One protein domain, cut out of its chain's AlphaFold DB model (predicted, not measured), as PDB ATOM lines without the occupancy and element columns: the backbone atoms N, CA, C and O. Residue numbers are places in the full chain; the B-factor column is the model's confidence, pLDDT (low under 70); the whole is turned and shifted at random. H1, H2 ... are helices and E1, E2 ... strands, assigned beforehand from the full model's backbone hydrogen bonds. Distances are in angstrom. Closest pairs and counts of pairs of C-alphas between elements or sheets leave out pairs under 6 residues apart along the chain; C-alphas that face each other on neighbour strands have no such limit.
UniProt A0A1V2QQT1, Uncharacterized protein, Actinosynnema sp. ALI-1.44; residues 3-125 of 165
ATOM      1  N   THR A   3     216.205 211.778 258.901       87.00
ATOM      2  CA  THR A   3     216.162 210.749 259.933       87.00
ATOM      3  C   THR A   3     214.708 210.437 260.239       87.00
ATOM      4  O   THR A   3     213.844 211.320 260.148       87.00
ATOM      5  N   VAL A   4     214.434 209.186 260.573       90.12
ATOM      6  CA  VAL A   4     213.104 208.733 260.971       90.12
ATOM      7  C   VAL A   4     213.244 207.937 262.251       90.12
ATOM      8  O   VAL A   4     214.094 207.060 262.332       90.12
ATOM      9  N   THR A   5     212.419 208.244 263.241       90.69
ATOM     10  CA  THR A   5     212.368 207.526 264.511       90.69
ATOM     11  C   THR A   5     210.966 206.980 264.698       90.69
ATOM     12  O   THR A   5     209.997 207.718 264.544       90.69
ATOM     13  N   TYR A   6     210.881 205.699 265.025       91.06
ATOM     14  CA  TYR A   6     209.680 205.007 265.455       91.06
ATOM     15  C   TYR A   6     209.951 204.359 266.814       91.06
ATOM     16  O   TYR A   6     210.918 203.608 266.950       91.06
ATOM     17  N   LEU A   7     209.094 204.628 267.794       89.88
ATOM     18  CA  LEU A   7     209.089 203.985 269.109       89.88
ATOM     19  C   LEU A   7     207.699 203.400 269.349       89.88
ATOM     20  O   LEU A   7     206.703 204.097 269.142       89.88
ATOM     21  N   ALA A   8     207.628 202.127 269.738       86.81
ATOM     22  CA  ALA A   8     206.346 201.451 269.914       86.81
ATOM     23  C   ALA A   8     205.603 201.939 271.166       86.81
ATOM     24  O   ALA A   8     204.406 202.205 271.074       86.81
ATOM     25  N   ASP A   9     206.305 202.073 272.297       85.69
ATOM     26  CA  ASP A   9     205.752 202.643 273.532       85.69
ATOM     27  C   ASP A   9     205.771 204.176 273.447       85.69
ATOM     28  O   ASP A   9     204.736 204.838 273.503       85.69
ATOM     29  N   GLY A  10     206.951 204.751 273.213       82.88
ATOM     30  CA  GLY A  10     207.121 206.190 273.066       82.88
ATOM     31  C   GLY A  10     207.186 206.956 274.388       82.88
ATOM     32  O   GLY A  10     207.444 208.163 274.360       82.88
ATOM     33  N   SER A  11     207.037 206.293 275.541       84.31
ATOM     34  CA  SER A  11     207.139 206.913 276.872       84.31
ATOM     35  C   SER A  11     208.453 207.681 277.088       84.31
ATOM     36  O   SER A  11     208.461 208.738 277.723       84.31
ATOM     37  N   HIS A  12     209.550 207.225 276.475       85.31
ATOM     38  CA  HIS A  12     210.881 207.834 276.584       85.31
ATOM     39  C   HIS A  12     211.287 208.668 275.359       85.31
ATOM     40  O   HIS A  12     212.466 208.974 275.162       85.31
ATOM     41  N   HIS A  13     210.333 209.088 274.517       87.75
ATOM     42  CA  HIS A  13     210.660 209.705 273.226       87.75
ATOM     43  C   HIS A  13     211.573 210.934 273.325       87.75
ATOM     44  O   HIS A  13     212.407 211.155 272.447       87.75
ATOM     45  N   LYS A  14     211.437 211.749 274.382       89.00
ATOM     46  CA  LYS A  14     212.258 212.957 274.572       89.00
ATOM     47  C   LYS A  14     213.715 212.600 274.833       89.00
ATOM     48  O   LYS A  14     214.609 213.275 274.328       89.00
ATOM     49  N   GLU A  15     213.944 211.544 275.604       91.06
ATOM     50  CA  GLU A  15     215.273 211.054 275.960       91.06
ATOM     51  C   GLU A  15     215.947 210.431 274.740       91.06
ATOM     52  O   GLU A  15     217.080 210.794 274.418       91.06
ATOM     53  N   VAL A  16     215.219 209.586 274.000       91.56
ATOM     54  CA  VAL A  16     215.702 208.996 272.743       91.56
ATOM     55  C   VAL A  16     216.038 210.082 271.727       91.56
ATOM     56  O   VAL A  16     217.110 210.057 271.122       91.56
ATOM     57  N   GLN A  17     215.162 211.075 271.564       90.12
ATOM     58  CA  GLN A  17     215.399 212.183 270.645       90.12
ATOM     59  C   GLN A  17     216.631 213.001 271.048       90.12
ATOM     60  O   GLN A  17     217.478 213.289 270.204       90.12
ATOM     61  N   ALA A  18     216.765 213.357 272.328       91.62
ATOM     62  CA  ALA A  18     217.921 214.102 272.813       91.62
ATOM     63  C   ALA A  18     219.228 213.309 272.642       91.62
ATOM     64  O   ALA A  18     220.265 213.888 272.315       91.62
ATOM     65  N   ALA A  19     219.192 211.989 272.837       94.00
ATOM     66  CA  ALA A  19     220.341 211.120 272.618       94.00
ATOM     67  C   ALA A  19     220.707 211.012 271.129       94.00
ATOM     68  O   ALA A  19     221.883 211.110 270.786       94.00
ATOM     69  N   LEU A  20     219.714 210.894 270.239       92.75
ATOM     70  CA  LEU A  20     219.922 210.887 268.789       92.75
ATOM     71  C   LEU A  20     220.535 212.204 268.300       92.75
ATOM     72  O   LEU A  20     221.450 212.199 267.482       92.75
ATOM     73  N   GLU A  21     220.071 213.338 268.820       91.94
ATOM     74  CA  GLU A  21     220.617 214.649 268.462       91.94
ATOM     75  C   GLU A  21     222.058 214.823 268.941       91.94
ATOM     76  O   GLU A  21     222.892 215.297 268.174       91.94
ATOM     77  N   LYS A  22     222.380 214.372 270.159       92.50
ATOM     78  CA  LYS A  22     223.760 214.360 270.670       92.50
ATOM     79  C   LYS A  22     224.669 213.433 269.870       92.50
ATOM     80  O   LYS A  22     225.822 213.781 269.634       92.50
ATOM     81  N   LEU A  23     224.163 212.275 269.444       92.44
ATOM     82  CA  LEU A  23     224.888 211.391 268.535       92.44
ATOM     83  C   LEU A  23     225.195 212.120 267.229       92.44
ATOM     84  O   LEU A  23     226.340 212.186 266.812       92.44
ATOM     85  N   LEU A  24     224.195 212.719 266.597       91.38
ATOM     86  CA  LEU A  24     224.389 213.412 265.329       91.38
ATOM     87  C   LEU A  24     225.348 214.606 265.472       91.38
ATOM     88  O   LEU A  24     226.248 214.759 264.644       91.38
ATOM     89  N   ASP A  25     225.265 215.357 266.568       91.00
ATOM     90  CA  ASP A  25     226.210 216.428 266.903       91.00
ATOM     91  C   ASP A  25     227.657 215.924 267.053       91.00
ATOM     92  O   ASP A  25     228.573 216.458 266.423       91.00
ATOM     93  N   ALA A  26     227.866 214.822 267.787       90.44
ATOM     94  CA  ALA A  26     229.173 214.179 267.964       90.44
ATOM     95  C   ALA A  26     229.831 213.741 266.640       90.44
ATOM     96  O   ALA A  26     231.059 213.620 266.541       90.44
ATOM     97  N   PHE A  27     229.020 213.522 265.604       89.06
ATOM     98  CA  PHE A  27     229.468 213.176 264.257       89.06
ATOM     99  C   PHE A  27     229.423 214.356 263.268       89.06
ATOM    100  O   PHE A  27     229.732 214.175 262.089       89.06
ATOM    101  N   GLY A  28     229.141 215.577 263.742       87.56
ATOM    102  CA  GLY A  28     229.249 216.826 262.975       87.56
ATOM    103  C   GLY A  28     227.970 217.279 262.262       87.56
ATOM    104  O   GLY A  28     228.041 218.103 261.339       87.56
ATOM    105  N   PHE A  29     226.813 216.753 262.661       87.69
ATOM    106  CA  PHE A  29     225.498 217.117 262.134       87.69
ATOM    107  C   PHE A  29     224.748 218.042 263.105       87.69
ATOM    108  O   PHE A  29     224.749 217.822 264.307       87.69
ATOM    109  N   ASP A  30     224.032 219.031 262.574       82.00
ATOM    110  CA  ASP A  30     223.104 219.888 263.316       82.00
ATOM    111  C   ASP A  30     221.655 219.628 262.887       82.00
ATOM    112  O   ASP A  30     221.367 219.298 261.733       82.00
ATOM    113  N   VAL A  31     220.706 219.843 263.796       79.19
ATOM    114  CA  VAL A  31     219.275 219.817 263.466       79.19
ATOM    115  C   VAL A  31     218.957 220.969 262.505       79.19
ATOM    116  O   VAL A  31     219.300 222.118 262.772       79.19
ATOM    117  N   ASN A  32     218.280 220.676 261.392       76.25
ATOM    118  CA  ASN A  32     217.769 221.703 260.478       76.25
ATOM    119  C   ASN A  32     216.285 221.987 260.730       76.25
ATOM    120  O   ASN A  32     215.863 223.135 260.808       76.25
ATOM    121  N   SER A  33     215.484 220.928 260.834       71.75
ATOM    122  CA  SER A  33     214.044 221.022 261.051       71.75
ATOM    123  C   SER A  33     213.507 219.728 261.659       71.75
ATOM    124  O   SER A  33     214.058 218.643 261.456       71.75
ATOM    125  N   ARG A  34     212.415 219.842 262.417       77.94
ATOM    126  CA  ARG A  34     211.706 218.715 263.036       77.94
ATOM    127  C   ARG A  34     210.278 218.672 262.502       77.94
ATOM    128  O   ARG A  34     209.624 219.710 262.429       77.94
ATOM    129  N   GLY A  35     209.812 217.487 262.119       69.19
ATOM    130  CA  GLY A  35     208.403 217.245 261.826       69.19
ATOM    131  C   GLY A  35     207.572 217.079 263.107       69.19
ATOM    132  O   GLY A  35     208.141 216.930 264.192       69.19
ATOM    133  N   PRO A  36     206.234 217.095 262.999       65.81
ATOM    134  CA  PRO A  36     205.354 216.793 264.124       65.81
ATOM    135  C   PRO A  36     205.539 215.340 264.592       65.81
ATOM    136  O   PRO A  36     205.854 214.461 263.788       65.81
ATOM    137  N   HIS A  37     205.321 215.094 265.886       68.44
ATOM    138  CA  HIS A  37     205.216 213.747 266.452       68.44
ATOM    139  C   HIS A  37     203.754 213.287 266.434       68.44
ATOM    140  O   HIS A  37     202.844 214.088 266.648       68.44
ATOM    141  N   VAL A  38     203.528 211.997 266.203       61.22
ATOM    142  CA  VAL A  38     202.206 211.373 266.357       61.22
ATOM    143  C   VAL A  38     202.121 210.774 267.766       61.22
ATOM    144  O   VAL A  38     203.008 210.019 268.154       61.22
ATOM    145  N   LEU A  39     201.101 211.151 268.550       45.44
ATOM    146  CA  LEU A  39     200.859 210.620 269.904       45.44
ATOM    147  C   LEU A  39     200.269 209.199 269.817       45.44
ATOM    148  O   LEU A  39     199.316 208.975 269.072       45.44
ATOM    149  N   GLY A  40     200.844 208.260 270.574       62.12
ATOM    150  CA  GLY A  40     200.688 206.809 270.405       62.12
ATOM    151  C   GLY A  40     202.072 206.189 270.200       62.12
ATOM    152  O   GLY A  40     203.012 206.602 270.875       62.12
ATOM    153  N   SER A  41     202.238 205.295 269.220       57.03
ATOM    154  CA  SER A  41     203.583 204.979 268.724       57.03
ATOM    155  C   SER A  41     204.236 206.262 268.202       57.03
ATOM    156  O   SER A  41     203.686 206.910 267.302       57.03
ATOM    157  N   VAL A  42     205.391 206.640 268.744       66.44
ATOM    158  CA  VAL A  42     206.045 207.896 268.376       66.44
ATOM    159  C   VAL A  42     206.769 207.709 267.057       66.44
ATOM    160  O   VAL A  42     207.877 207.183 267.010       66.44
ATOM    161  N   PHE A  43     206.131 208.173 265.986       74.00
ATOM    162  CA  PHE A  43     206.737 208.323 264.671       74.00
ATOM    163  C   PHE A  43     207.115 209.786 264.434       74.00
ATOM    164  O   PHE A  43     206.260 210.674 264.482       74.00
ATOM    165  N   GLN A  44     208.392 210.044 264.155       78.06
ATOM    166  CA  GLN A  44     208.895 211.384 263.879       78.06
ATOM    167  C   GLN A  44     209.901 211.367 262.731       78.06
ATOM    168  O   GLN A  44     210.860 210.600 262.721       78.06
ATOM    169  N   LYS A  45     209.712 212.286 261.783       75.62
ATOM    170  CA  LYS A  45     210.709 212.607 260.757       75.62
ATOM    171  C   LYS A  45     211.472 213.858 261.180       75.62
ATOM    172  O   LYS A  45     210.858 214.890 261.449       75.62
ATOM    173  N   THR A  46     212.796 213.790 261.194       74.62
ATOM    174  CA  THR A  46     213.665 214.932 261.516       74.62
ATOM    175  C   THR A  46     214.692 215.114 260.407       74.62
ATOM    176  O   THR A  46     215.284 214.144 259.939       74.62
ATOM    177  N   GLN A  47     214.914 216.347 259.957       72.12
ATOM    178  CA  GLN A  47     215.960 216.648 258.986       72.12
ATOM    179  C   GLN A  47     217.161 217.266 259.692       72.12
ATOM    180  O   GLN A  47     217.051 218.279 260.382       72.12
ATOM    181  N   PHE A  48     218.325 216.680 259.446       74.31
ATOM    182  CA  PHE A  48     219.606 217.190 259.909       74.31
ATOM    183  C   PHE A  48     220.389 217.773 258.735       74.31
ATOM    184  O   PHE A  48     220.346 217.265 257.608       74.31
ATOM    185  N   ARG A  49     221.106 218.856 259.002       73.69
ATOM    186  CA  ARG A  49     222.072 219.491 258.105       73.69
ATOM    187  C   ARG A  49     223.469 219.299 258.672       73.69
ATOM    188  O   ARG A  49     223.632 219.020 259.849       73.69
ATOM    189  N   LEU A  50     224.487 219.430 257.841       73.50
ATOM    190  CA  LEU A  50     225.865 219.393 258.324       73.50
ATOM    191  C   LEU A  50     226.323 220.800 258.718       73.50
ATOM    192  O   LEU A  50     225.852 221.788 258.150       73.50
ATOM    193  N   ARG A  51     227.273 220.882 259.660       71.75
ATOM    194  CA  ARG A  51     227.917 222.148 260.066       71.75
ATOM    195  C   ARG A  51     228.680 222.834 258.934       71.75
ATOM    196  O   ARG A  51     228.849 224.049 258.947       71.75
ATOM    197  N   LYS A  52     229.157 222.055 257.960       68.69
ATOM    198  CA  LYS A  52     229.899 222.512 256.778       68.69
ATOM    199  C   LYS A  52     229.323 221.856 255.524       68.69
ATOM    200  O   LYS A  52     228.761 220.767 255.611       68.69
ATOM    201  N   ALA A  53     229.482 222.502 254.368       61.59
ATOM    202  CA  ALA A  53     229.213 221.871 253.079       61.59
ATOM    203  C   ALA A  53     230.195 220.701 252.902       61.59
ATOM    204  O   ALA A  53     231.385 220.917 252.683       61.59
ATOM    205  N   LEU A  54     229.706 219.479 253.097       63.28
ATOM    206  CA  LEU A  54     230.468 218.241 252.953       63.28
ATOM    207  C   LEU A  54     229.973 217.489 251.711       63.28
ATOM    208  O   LEU A  54     228.808 217.621 251.322       63.28
ATOM    209  N   THR A  55     230.862 216.722 251.085       77.31
ATOM    210  CA  THR A  55     230.545 215.868 249.931       77.31
ATOM    211  C   THR A  55     229.753 214.629 250.362       77.31
ATOM    212  O   THR A  55     229.678 214.301 251.550       77.31
ATOM    213  N   SER A  56     229.172 213.909 249.397       77.69
ATOM    214  CA  SER A  56     228.522 212.609 249.638       77.69
ATOM    215  C   SER A  56     229.425 211.638 250.398       77.69
ATOM    216  O   SER A  56     228.970 210.959 251.315       77.69
ATOM    217  N   ASP A  57     230.712 211.621 250.065       82.94
ATOM    218  CA  ASP A  57     231.673 210.648 250.588       82.94
ATOM    219  C   ASP A  57     231.940 210.880 252.075       82.94
ATOM    220  O   ASP A  57     232.009 209.939 252.861       82.94
ATOM    221  N   GLN A  58     231.991 212.147 252.484       83.81
ATOM    222  CA  GLN A  58     232.160 212.528 253.883       83.81
ATOM    223  C   GLN A  58     230.930 212.168 254.723       83.81
ATOM    224  O   GLN A  58     231.073 211.806 255.888       83.81
ATOM    225  N   ILE A  59     229.722 212.235 254.151       84.44
ATOM    226  CA  ILE A  59     228.504 211.769 254.830       84.44
ATOM    227  C   ILE A  59     228.566 210.250 255.016       84.44
ATOM    228  O   ILE A  59     228.341 209.764 256.124       84.44
ATOM    229  N   THR A  60     228.926 209.514 253.962       86.44
ATOM    230  CA  THR A  60     229.077 208.053 253.999       86.44
ATOM    231  C   THR A  60     230.103 207.615 255.042       86.44
ATOM    232  O   THR A  60     229.820 206.729 255.844       86.44
ATOM    233  N   GLU A  61     231.263 208.277 255.104       88.38
ATOM    234  CA  GLU A  61     232.302 207.985 256.098       88.38
ATOM    235  C   GLU A  61     231.787 208.170 257.537       88.38
ATOM    236  O   GLU A  61     232.081 207.367 258.424       88.38
ATOM    237  N   ARG A  62     230.984 209.212 257.787       89.00
ATOM    238  CA  ARG A  62     230.396 209.452 259.115       89.00
ATOM    239  C   ARG A  62     229.349 208.407 259.474       89.00
ATOM    240  O   ARG A  62     229.360 207.944 260.610       89.00
ATOM    241  N   LEU A  63     228.494 208.009 258.531       89.25
ATOM    242  CA  LEU A  63     227.515 206.944 258.760       89.25
ATOM    243  C   LEU A  63     228.196 205.608 259.074       89.25
ATOM    244  O   LEU A  63     227.788 204.948 260.026       89.25
ATOM    245  N   LEU A  64     229.275 205.265 258.363       90.31
ATOM    246  CA  LEU A  64     230.058 204.053 258.629       90.31
ATOM    247  C   LEU A  64     230.682 204.069 260.034       90.31
ATOM    248  O   LEU A  64     230.699 203.055 260.727       90.31
ATOM    249  N   LYS A  65     231.165 205.228 260.498       90.56
ATOM    250  CA  LYS A  65     231.695 205.363 261.866       90.56
ATOM    251  C   LYS A  65     230.602 205.234 262.933       90.56
ATOM    252  O   LYS A  65     230.860 204.643 263.979       90.56
ATOM    253  N   ILE A  66     229.395 205.752 262.678       91.00
ATOM    254  CA  ILE A  66     228.245 205.568 263.579       91.00
ATOM    255  C   ILE A  66     227.856 204.088 263.639       91.00
ATOM    256  O   ILE A  66     227.730 203.546 264.735       91.00
ATOM    257  N   GLU A  67     227.712 203.433 262.483       92.12
ATOM    258  CA  GLU A  67     227.437 201.995 262.370       92.12
ATOM    259  C   GLU A  67     228.439 201.189 263.194       92.12
ATOM    260  O   GLU A  67     228.053 200.457 264.106       92.12
ATOM    261  N   ARG A  68     229.733 201.420 262.954       89.62
ATOM    262  CA  ARG A  68     230.805 200.720 263.655       89.62
ATOM    263  C   ARG A  68     230.787 200.967 265.161       89.62
ATOM    264  O   ARG A  68     231.009 200.044 265.940       89.62
ATOM    265  N   GLY A  69     230.515 202.201 265.585       87.62
ATOM    266  CA  GLY A  69     230.374 202.536 266.998       87.62
ATOM    267  C   GLY A  69     229.230 201.775 267.667       87.62
ATOM    268  O   GLY A  69     229.410 201.266 268.773       87.62
ATOM    269  N   ILE A  70     228.083 201.652 266.989       89.69
ATOM    270  CA  ILE A  70     226.942 200.868 267.475       89.69
ATOM    271  C   ILE A  70     227.327 199.391 267.583       89.69
ATOM    272  O   ILE A  70     227.161 198.813 268.653       89.69
ATOM    273  N   GLU A  71     227.896 198.794 266.531       88.81
ATOM    274  CA  GLU A  71     228.332 197.389 266.544       88.81
ATOM    275  C   GLU A  71     229.259 197.078 267.722       88.81
ATOM    276  O   GLU A  71     229.044 196.104 268.442       88.81
ATOM    277  N   LEU A  72     230.273 197.924 267.938       87.25
ATOM    278  CA  LEU A  72     231.256 197.769 269.009       87.25
ATOM    279  C   LEU A  72     230.607 197.797 270.399       87.25
ATOM    280  O   LEU A  72     230.929 196.961 271.246       87.25
ATOM    281  N   GLN A  73     229.661 198.715 270.615       85.94
ATOM    282  CA  GLN A  73     228.905 198.792 271.865       85.94
ATOM    283  C   GLN A  73     228.007 197.566 272.070       85.94
ATOM    284  O   GLN A  73     227.957 197.027 273.174       85.94
ATOM    285  N   LEU A  74     227.349 197.075 271.015       85.56
ATOM    286  CA  LEU A  74     226.479 195.898 271.098       85.56
ATOM    287  C   LEU A  74     227.238 194.615 271.456       85.56
ATOM    288  O   LEU A  74     226.709 193.779 272.185       85.56
ATOM    289  N   VAL A  75     228.483 194.459 270.994       83.56
ATOM    290  CA  VAL A  75     229.324 193.294 271.326       83.56
ATOM    291  C   VAL A  75     230.149 193.476 272.609       83.56
ATOM    292  O   VAL A  75     231.024 192.659 272.895       83.56
ATOM    293  N   GLY A  76     229.909 194.548 273.376       69.81
ATOM    294  CA  GLY A  76     230.616 194.834 274.629       69.81
ATOM    295  C   GLY A  76     232.104 195.157 274.453       69.81
ATOM    296  O   GLY A  76     232.865 195.104 275.419       69.81
ATOM    297  N   LYS A  77     232.541 195.482 273.230       63.53
ATOM    298  CA  LYS A  77     233.921 195.872 272.929       63.53
ATOM    299  C   LYS A  77     233.998 197.387 272.851       63.53
ATOM    300  O   LYS A  77     233.966 197.975 271.773       63.53
ATOM    301  N   ALA A  78     234.119 198.029 274.005       58.44
ATOM    302  CA  ALA A  78     234.562 199.409 274.021       58.44
ATOM    303  C   ALA A  78     236.053 199.447 273.643       58.44
ATOM    304  O   ALA A  78     236.859 198.767 274.267       58.44
ATOM    305  N   GLN A  79     236.381 200.281 272.652       52.06
ATOM    306  CA  GLN A  79     237.722 200.738 272.251       52.06
ATOM    307  C   GLN A  79     238.462 199.936 271.167       52.06
ATOM    308  O   GLN A  79     239.055 198.891 271.411       52.06
ATOM    309  N   ALA A  80     238.499 200.553 269.978       52.38
ATOM    310  CA  ALA A  80     239.689 200.643 269.122       52.38
ATOM    311  C   ALA A  80     239.569 201.817 268.119       52.38
ATOM    312  O   ALA A  80     240.533 202.549 267.939       52.38
ATOM    313  N   ASP A  81     238.376 202.063 267.550       56.84
ATOM    314  CA  ASP A  81     238.248 202.913 266.343       56.84
ATOM    315  C   ASP A  81     237.437 204.217 266.503       56.84
ATOM    316  O   ASP A  81     237.345 205.006 265.560       56.84
ATOM    317  N   VAL A  82     236.817 204.457 267.662       65.62
ATOM    318  CA  VAL A  82     235.865 205.566 267.857       65.62
ATOM    319  C   VAL A  82     236.339 206.475 268.992       65.62
ATOM    320  O   VAL A  82     236.717 205.984 270.056       65.62
ATOM    321  N   ASP A  83     236.323 207.793 268.765       80.06
ATOM    322  CA  ASP A  83     236.648 208.814 269.774       80.06
ATOM    323  C   ASP A  83     235.773 208.628 271.030       80.06
ATOM    324  O   ASP A  83     234.606 208.245 270.919       80.06
ATOM    325  N   ALA A  84     236.305 208.914 272.220       82.06
ATOM    326  CA  ALA A  84     235.580 208.812 273.486       82.06
ATOM    327  C   ALA A  84     234.239 209.568 273.464       82.06
ATOM    328  O   ALA A  84     233.241 209.046 273.958       82.06
ATOM    329  N   LEU A  85     234.190 210.753 272.844       85.25
ATOM    330  CA  LEU A  85     232.961 211.547 272.744       85.25
ATOM    331  C   LEU A  85     231.915 210.881 271.836       85.25
ATOM    332  O   LEU A  85     230.725 210.866 272.148       85.25
ATOM    333  N   GLN A  86     232.355 210.291 270.727       87.50
ATOM    334  CA  GLN A  86     231.486 209.558 269.806       87.50
ATOM    335  C   GLN A  86     231.005 208.237 270.418       87.50
ATOM    336  O   GLN A  86     229.825 207.907 270.312       87.50
ATOM    337  N   GLY A  87     231.891 207.512 271.103       85.50
ATOM    338  CA  GLY A  87     231.557 206.280 271.813       85.50
ATOM    339  C   GLY A  87     230.544 206.507 272.935       85.50
ATOM    340  O   GLY A  87     229.575 205.755 273.042       85.50
ATOM    341  N   ASP A  88     230.719 207.570 273.722       88.88
ATOM    342  CA  ASP A  88     229.769 207.988 274.758       88.88
ATOM    343  C   ASP A  88     228.403 208.371 274.163       88.88
ATOM    344  O   ASP A  88     227.361 207.966 274.679       88.88
ATOM    345  N   ALA A  89     228.383 209.080 273.030       90.81
ATOM    346  CA  ALA A  89     227.135 209.435 272.362       90.81
ATOM    347  C   ALA A  89     226.369 208.202 271.842       90.81
ATOM    348  O   ALA A  89     225.146 208.130 271.991       90.81
ATOM    349  N   VAL A  90     227.074 207.200 271.301       90.00
ATOM    350  CA  VAL A  90     226.471 205.911 270.917       90.00
ATOM    351  C   VAL A  90     225.915 205.181 272.140       90.00
ATOM    352  O   VAL A  90     224.763 204.746 272.123       90.00
ATOM    353  N   ALA A  91     226.701 205.072 273.216       90.00
ATOM    354  CA  ALA A  91     226.278 204.398 274.443       90.00
ATOM    355  C   ALA A  91     225.017 205.044 275.041       90.00
ATOM    356  O   ALA A  91     224.096 204.345 275.471       90.00
ATOM    357  N   LYS A  92     224.932 206.378 275.006       92.81
ATOM    358  CA  LYS A  92     223.756 207.136 275.449       92.81
ATOM    359  C   LYS A  92     222.518 206.859 274.600       92.81
ATOM    360  O   LYS A  92     221.445 206.700 275.174       92.81
ATOM    361  N   LEU A  93     222.647 206.753 273.273       94.00
ATOM    362  CA  LEU A  93     221.515 206.381 272.415       94.00
ATOM    363  C   LEU A  93     221.014 204.966 272.725       94.00
ATOM    364  O   LEU A  93     219.814 204.768 272.894       94.00
ATOM    365  N   LEU A  94     221.920 203.994 272.848       91.69
ATOM    366  CA  LEU A  94     221.552 202.613 273.178       91.69
ATOM    367  C   LEU A  94     220.924 202.500 274.573       91.69
ATOM    368  O   LEU A  94     219.975 201.743 274.759       91.69
ATOM    369  N   THR A  95     221.408 203.294 275.530       92.38
ATOM    370  CA  THR A  95     220.829 203.380 276.878       92.38
ATOM    371  C   THR A  95     219.423 203.971 276.843       92.38
ATOM    372  O   THR A  95     218.526 203.408 277.459       92.38
ATOM    373  N   ALA A  96     219.197 205.048 276.084       92.62
ATOM    374  CA  ALA A  96     217.869 205.647 275.933       92.62
ATOM    375  C   ALA A  96     216.868 204.697 275.251       92.62
ATOM    376  O   ALA A  96     215.669 204.774 275.492       92.62
ATOM    377  N   LEU A  97     217.358 203.776 274.419       91.56
ATOM    378  CA  LEU A  97     216.554 202.730 273.789       91.56
ATOM    379  C   LEU A  97     216.378 201.484 274.661       91.56
ATOM    380  O   LEU A  97     215.705 200.553 274.227       91.56
ATOM    381  N   LYS A  98     216.996 201.394 275.845       90.25
ATOM    382  CA  LYS A  98     217.015 200.163 276.652       90.25
ATOM    383  C   LYS A  98     215.608 199.691 277.019       90.25
ATOM    384  O   LYS A  98     215.322 198.509 276.828       90.25
ATOM    385  N   ASP A  99     214.756 200.616 277.444       88.38
ATOM    386  CA  ASP A  99     213.400 200.327 277.922       88.38
ATOM    387  C   ASP A  99     212.358 200.287 276.790       88.38
ATOM    388  O   ASP A  99     211.214 199.913 277.013       88.38
ATOM    389  N   GLU A 100     212.766 200.576 275.548       88.69
ATOM    390  CA  GLU A 100     211.930 200.401 274.358       88.69
ATOM    391  C   GLU A 100     212.111 198.987 273.786       88.69
ATOM    392  O   GLU A 100     213.167 198.695 273.214       88.69
ATOM    393  N   PRO A 101     211.137 198.067 273.915       85.75
ATOM    394  CA  PRO A 101     211.280 196.705 273.397       85.75
ATOM    395  C   PRO A 101     211.328 196.676 271.866       85.75
ATOM    396  O   PRO A 101     212.022 195.836 271.286       85.75
ATOM    397  N   THR A 102     210.633 197.626 271.235       90.00
ATOM    398  CA  THR A 102     210.492 197.736 269.786       90.00
ATOM    399  C   THR A 102     210.727 199.174 269.342       90.00
ATOM    400  O   THR A 102     209.963 200.077 269.679       90.00
ATOM    401  N   ALA A 103     211.773 199.384 268.546       92.00
ATOM    402  CA  ALA A 103     212.160 200.694 268.043       92.00
ATOM    403  C   ALA A 103     212.779 200.597 266.648       92.00
ATOM    404  O   ALA A 103     213.333 199.570 266.255       92.00
ATOM    405  N   LEU A 104     212.724 201.693 265.901       93.31
ATOM    406  CA  LEU A 104     213.431 201.847 264.641       93.31
ATOM    407  C   LEU A 104     213.960 203.272 264.523       93.31
ATOM    408  O   LEU A 104     213.231 204.238 264.729       93.31
ATOM    409  N   ILE A 105     215.232 203.409 264.163       93.38
ATOM    410  CA  ILE A 105     215.863 204.689 263.857       93.38
ATOM    411  C   ILE A 105     216.575 204.564 262.514       93.38
ATOM    412  O   ILE A 105     217.538 203.815 262.374       93.38
ATOM    413  N   GLN A 106     216.118 205.327 261.529       92.81
ATOM    414  CA  GLN A 106     216.802 205.514 260.257       92.81
ATOM    415  C   GLN A 106     217.611 206.815 260.291       92.81
ATOM    416  O   GLN A 106     217.068 207.874 260.607       92.81
ATOM    417  N   ILE A 107     218.884 206.748 259.905       91.25
ATOM    418  CA  ILE A 107     219.799 207.883 259.748       91.25
ATOM    419  C   ILE A 107     220.424 207.806 258.351       91.25
ATOM    420  O   ILE A 107     221.422 207.119 258.142       91.25
ATOM    421  N   GLY A 108     219.838 208.495 257.367       88.25
ATOM    422  CA  GLY A 108     220.250 208.311 255.971       88.25
ATOM    423  C   GLY A 108     220.081 206.849 255.531       88.25
ATOM    424  O   GLY A 108     218.957 206.345 255.523       88.25
ATOM    425  N   SER A 109     221.187 206.181 255.181       90.12
ATOM    426  CA  SER A 109     221.217 204.746 254.856       90.12
ATOM    427  C   SER A 109     221.414 203.839 256.068       90.12
ATOM    428  O   SER A 109     221.217 202.638 255.953       90.12
ATOM    429  N   LEU A 110     221.778 204.373 257.233       92.31
ATOM    430  CA  LEU A 110     221.927 203.572 258.438       92.31
ATOM    431  C   LEU A 110     220.554 203.276 259.041       92.31
ATOM    432  O   LEU A 110     219.742 204.183 259.227       92.31
ATOM    433  N   LEU A 111     220.310 202.019 259.385       92.81
ATOM    434  CA  LEU A 111     219.080 201.562 260.008       92.81
ATOM    435  C   LEU A 111     219.408 200.813 261.300       92.81
ATOM    436  O   LEU A 111     220.023 199.750 261.274       92.81
ATOM    437  N   LEU A 112     218.985 201.373 262.431       93.81
ATOM    438  CA  LEU A 112     218.987 200.724 263.736       93.81
ATOM    439  C   LEU A 112     217.576 200.216 264.019       93.81
ATOM    440  O   LEU A 112     216.619 200.987 264.008       93.81
ATOM    441  N   ILE A 113     217.445 198.927 264.286       92.56
ATOM    442  CA  ILE A 113     216.178 198.267 264.592       92.56
ATOM    443  C   ILE A 113     216.340 197.585 265.933       92.56
ATOM    444  O   ILE A 113     217.345 196.930 266.176       92.56
ATOM    445  N   LYS A 114     215.338 197.701 266.789       90.44
ATOM    446  CA  LYS A 114     215.193 196.872 267.972       90.44
ATOM    447  C   LYS A 114     213.861 196.151 267.858       90.44
ATOM    448  O   LYS A 114     212.831 196.801 267.700       90.44
ATOM    449  N   ALA A 115     213.901 194.826 267.869       84.69
ATOM    450  CA  ALA A 115     212.719 193.975 267.857       84.69
ATOM    451  C   ALA A 115     212.876 192.943 268.970       84.69
ATOM    452  O   ALA A 115     213.937 192.330 269.092       84.69
ATOM    453  N   ASP A 116     211.850 192.809 269.809       83.06
ATOM    454  CA  ASP A 116     211.845 191.902 270.962       83.06
ATOM    455  C   ASP A 116     213.073 192.077 271.874       83.06
ATOM    456  O   ASP A 116     213.657 191.118 272.376       83.06
ATOM    457  N   GLY A 117     213.511 193.326 272.068       82.94
ATOM    458  CA  GLY A 117     214.666 193.637 272.908       82.94
ATOM    459  C   GLY A 117     216.027 193.513 272.214       82.94
ATOM    460  O   GLY A 117     217.010 194.013 272.759       82.94
ATOM    461  N   VAL A 118     216.103 192.915 271.019       84.50
ATOM    462  CA  VAL A 118     217.365 192.647 270.313       84.50
ATOM    463  C   VAL A 118     217.679 193.776 269.323       84.50
ATOM    464  O   VAL A 118     216.959 193.936 268.334       84.50
ATOM    465  N   PRO A 119     218.733 194.580 269.561       89.12
ATOM    466  CA  PRO A 119     219.162 195.610 268.626       89.12
ATOM    467  C   PRO A 119     219.960 195.012 267.457       89.12
ATOM    468  O   PRO A 119     220.841 194.174 267.638       89.12
ATOM    469  N   VAL A 120     219.681 195.499 266.253       89.44
ATOM    470  CA  VAL A 120     220.356 195.173 264.997       89.44
ATOM    471  C   VAL A 120     220.629 196.479 264.264       89.44
ATOM    472  O   VAL A 120     219.735 197.309 264.112       89.44
ATOM    473  N   VAL A 121     221.854 196.658 263.781       91.00
ATOM    474  CA  VAL A 121     222.240 197.794 262.942       91.00
ATOM    475  C   VAL A 121     222.598 197.294 261.544       91.00
ATOM    476  O   VAL A 121     223.203 196.232 261.407       91.00
ATOM    477  N   ARG A 122     222.167 198.014 260.505       89.06
ATOM    478  CA  ARG A 122     222.481 197.712 259.103       89.06
ATOM    479  C   ARG A 122     222.661 198.989 258.295       89.06
ATOM    480  O   ARG A 122     221.833 199.894 258.389       89.06
ATOM    481  N   ASN A 123     223.658 199.017 257.423       90.56
ATOM    482  CA  ASN A 123     223.703 199.960 256.313       90.56
ATOM    483  C   ASN A 123     222.862 199.447 255.133       90.56
ATOM    484  O   ASN A 123     223.034 198.318 254.673       90.56
ATOM    485  N   LEU A 124     221.935 200.275 254.662       90.69
ATOM    486  CA  LEU A 124     221.040 199.968 253.555       90.69
ATOM    487  C   LEU A 124     221.744 200.188 252.219       90.69
ATOM    488  O   LEU A 124     222.380 201.222 251.992       90.69
ATOM    489  N   THR A 125     221.561 199.251 251.295       89.62
ATOM    490  CA  THR A 125     221.964 199.443 249.900       89.62
ATOM    491  C   THR A 125     221.131 200.546 249.238       89.62
ATOM    492  O   THR A 125     220.059 200.927 249.715       89.62
TER     493      THR A 125
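This is residues 3 to 125 of the 165 residues of an uncharacterized protein of Actinosynnema sp. ALI-1.44 (UniProt A0A1V2QQT1). One twisted sheet of six strands makes a wall, with H1 and H2 over one face and no named helix over the other. H3 is not on the sheet; it packs side by side with H1 and crosses part of H2 steeply. The 123 printed residues hold three named helices and six named strands in the order E1 H1 E2 E3 H2 H3 E4 E5 E6, a mixed class. The sheet runs E2 E3 E1 E4 E5 E6, all antiparallel. The whole is compact, with a radius of gyration of the C-alphas of 13.7 A and spans of 36 by 33 by 27 A.

Find C-alpha 3 at (216.162, 210.749, 259.933), where strand E1, residues 3 to 7, begins its 13.4 A. Helix H1, residues 13 to 26, runs 19.8 A from (210.660, 209.705, 273.226). Strand E2 is residues 29 to 34, 13.9 A, and E3 is residues 42 to 50, 25.0 A. Helix H2, residues 56 to 74, covers 27.3 A, and H3, residues 84 to 96, 18.2 A. Strands E4, residues 103 to 107, E5, residues 110 to 115, and E6, residues 118 to 123, measure 13.4, 16.3 and 17.0 A; E6 ends at (223.703, 199.960, 256.313).

Start at edge strand E2: it forms a hairpin with E3, N 30 to O 49 being 2.8 A. E3 is staggered, pairing with E2 over residues 46 to 50 and with E1 over 42 to 46, where N 5 and O 44 are 2.9 A apart. Next, E1 and E4 are antiparallel neighbours, with N 6 and O 104 within hydrogen-bond range at 2.8 A. E4, E5 and E6 are a meander, each strand the antiparallel neighbour of the one before; look at N 105 to O 112 and N 113 to O 120, both 2.8 A. H1 and H2 are on the same face, two layers with the sheet. H1, at a height of 8.7 A, runs along the strands, over E3 and only just over E1, with 3 C-alphas there. H2, at 7.1 A, runs along them over E5 and only just over E4, also with 3. E1, H1, E2 and E3, H2, H3, E4 are split strand-helix-strand units, each with another strand between its two, and right-handed crossovers. H3 touches H1 at a shallow tilt of 16 degrees, opposite ways, C-alphas 23 and 89 closest at 4.8 A. Residues 86 to 91 of H3 touch residues 66 to 73 of H2 at a steep tilt of 64 degrees; C-alphas 70 and 90 are closest, 6.1 A. In H1, H2 and H3 every O i to N i+4 pair is within hydrogen-bond range.

The C-alphas of Leu 39 and Ala 80 are farthest apart, 40.1 A. The printed part has no cut and no long link. Residues 53 to 58, of which 56 to 58 belong to H2, stand free. The pLDDT is under 70 at residues 35 to 42, 52 to 54 and 76 to 82.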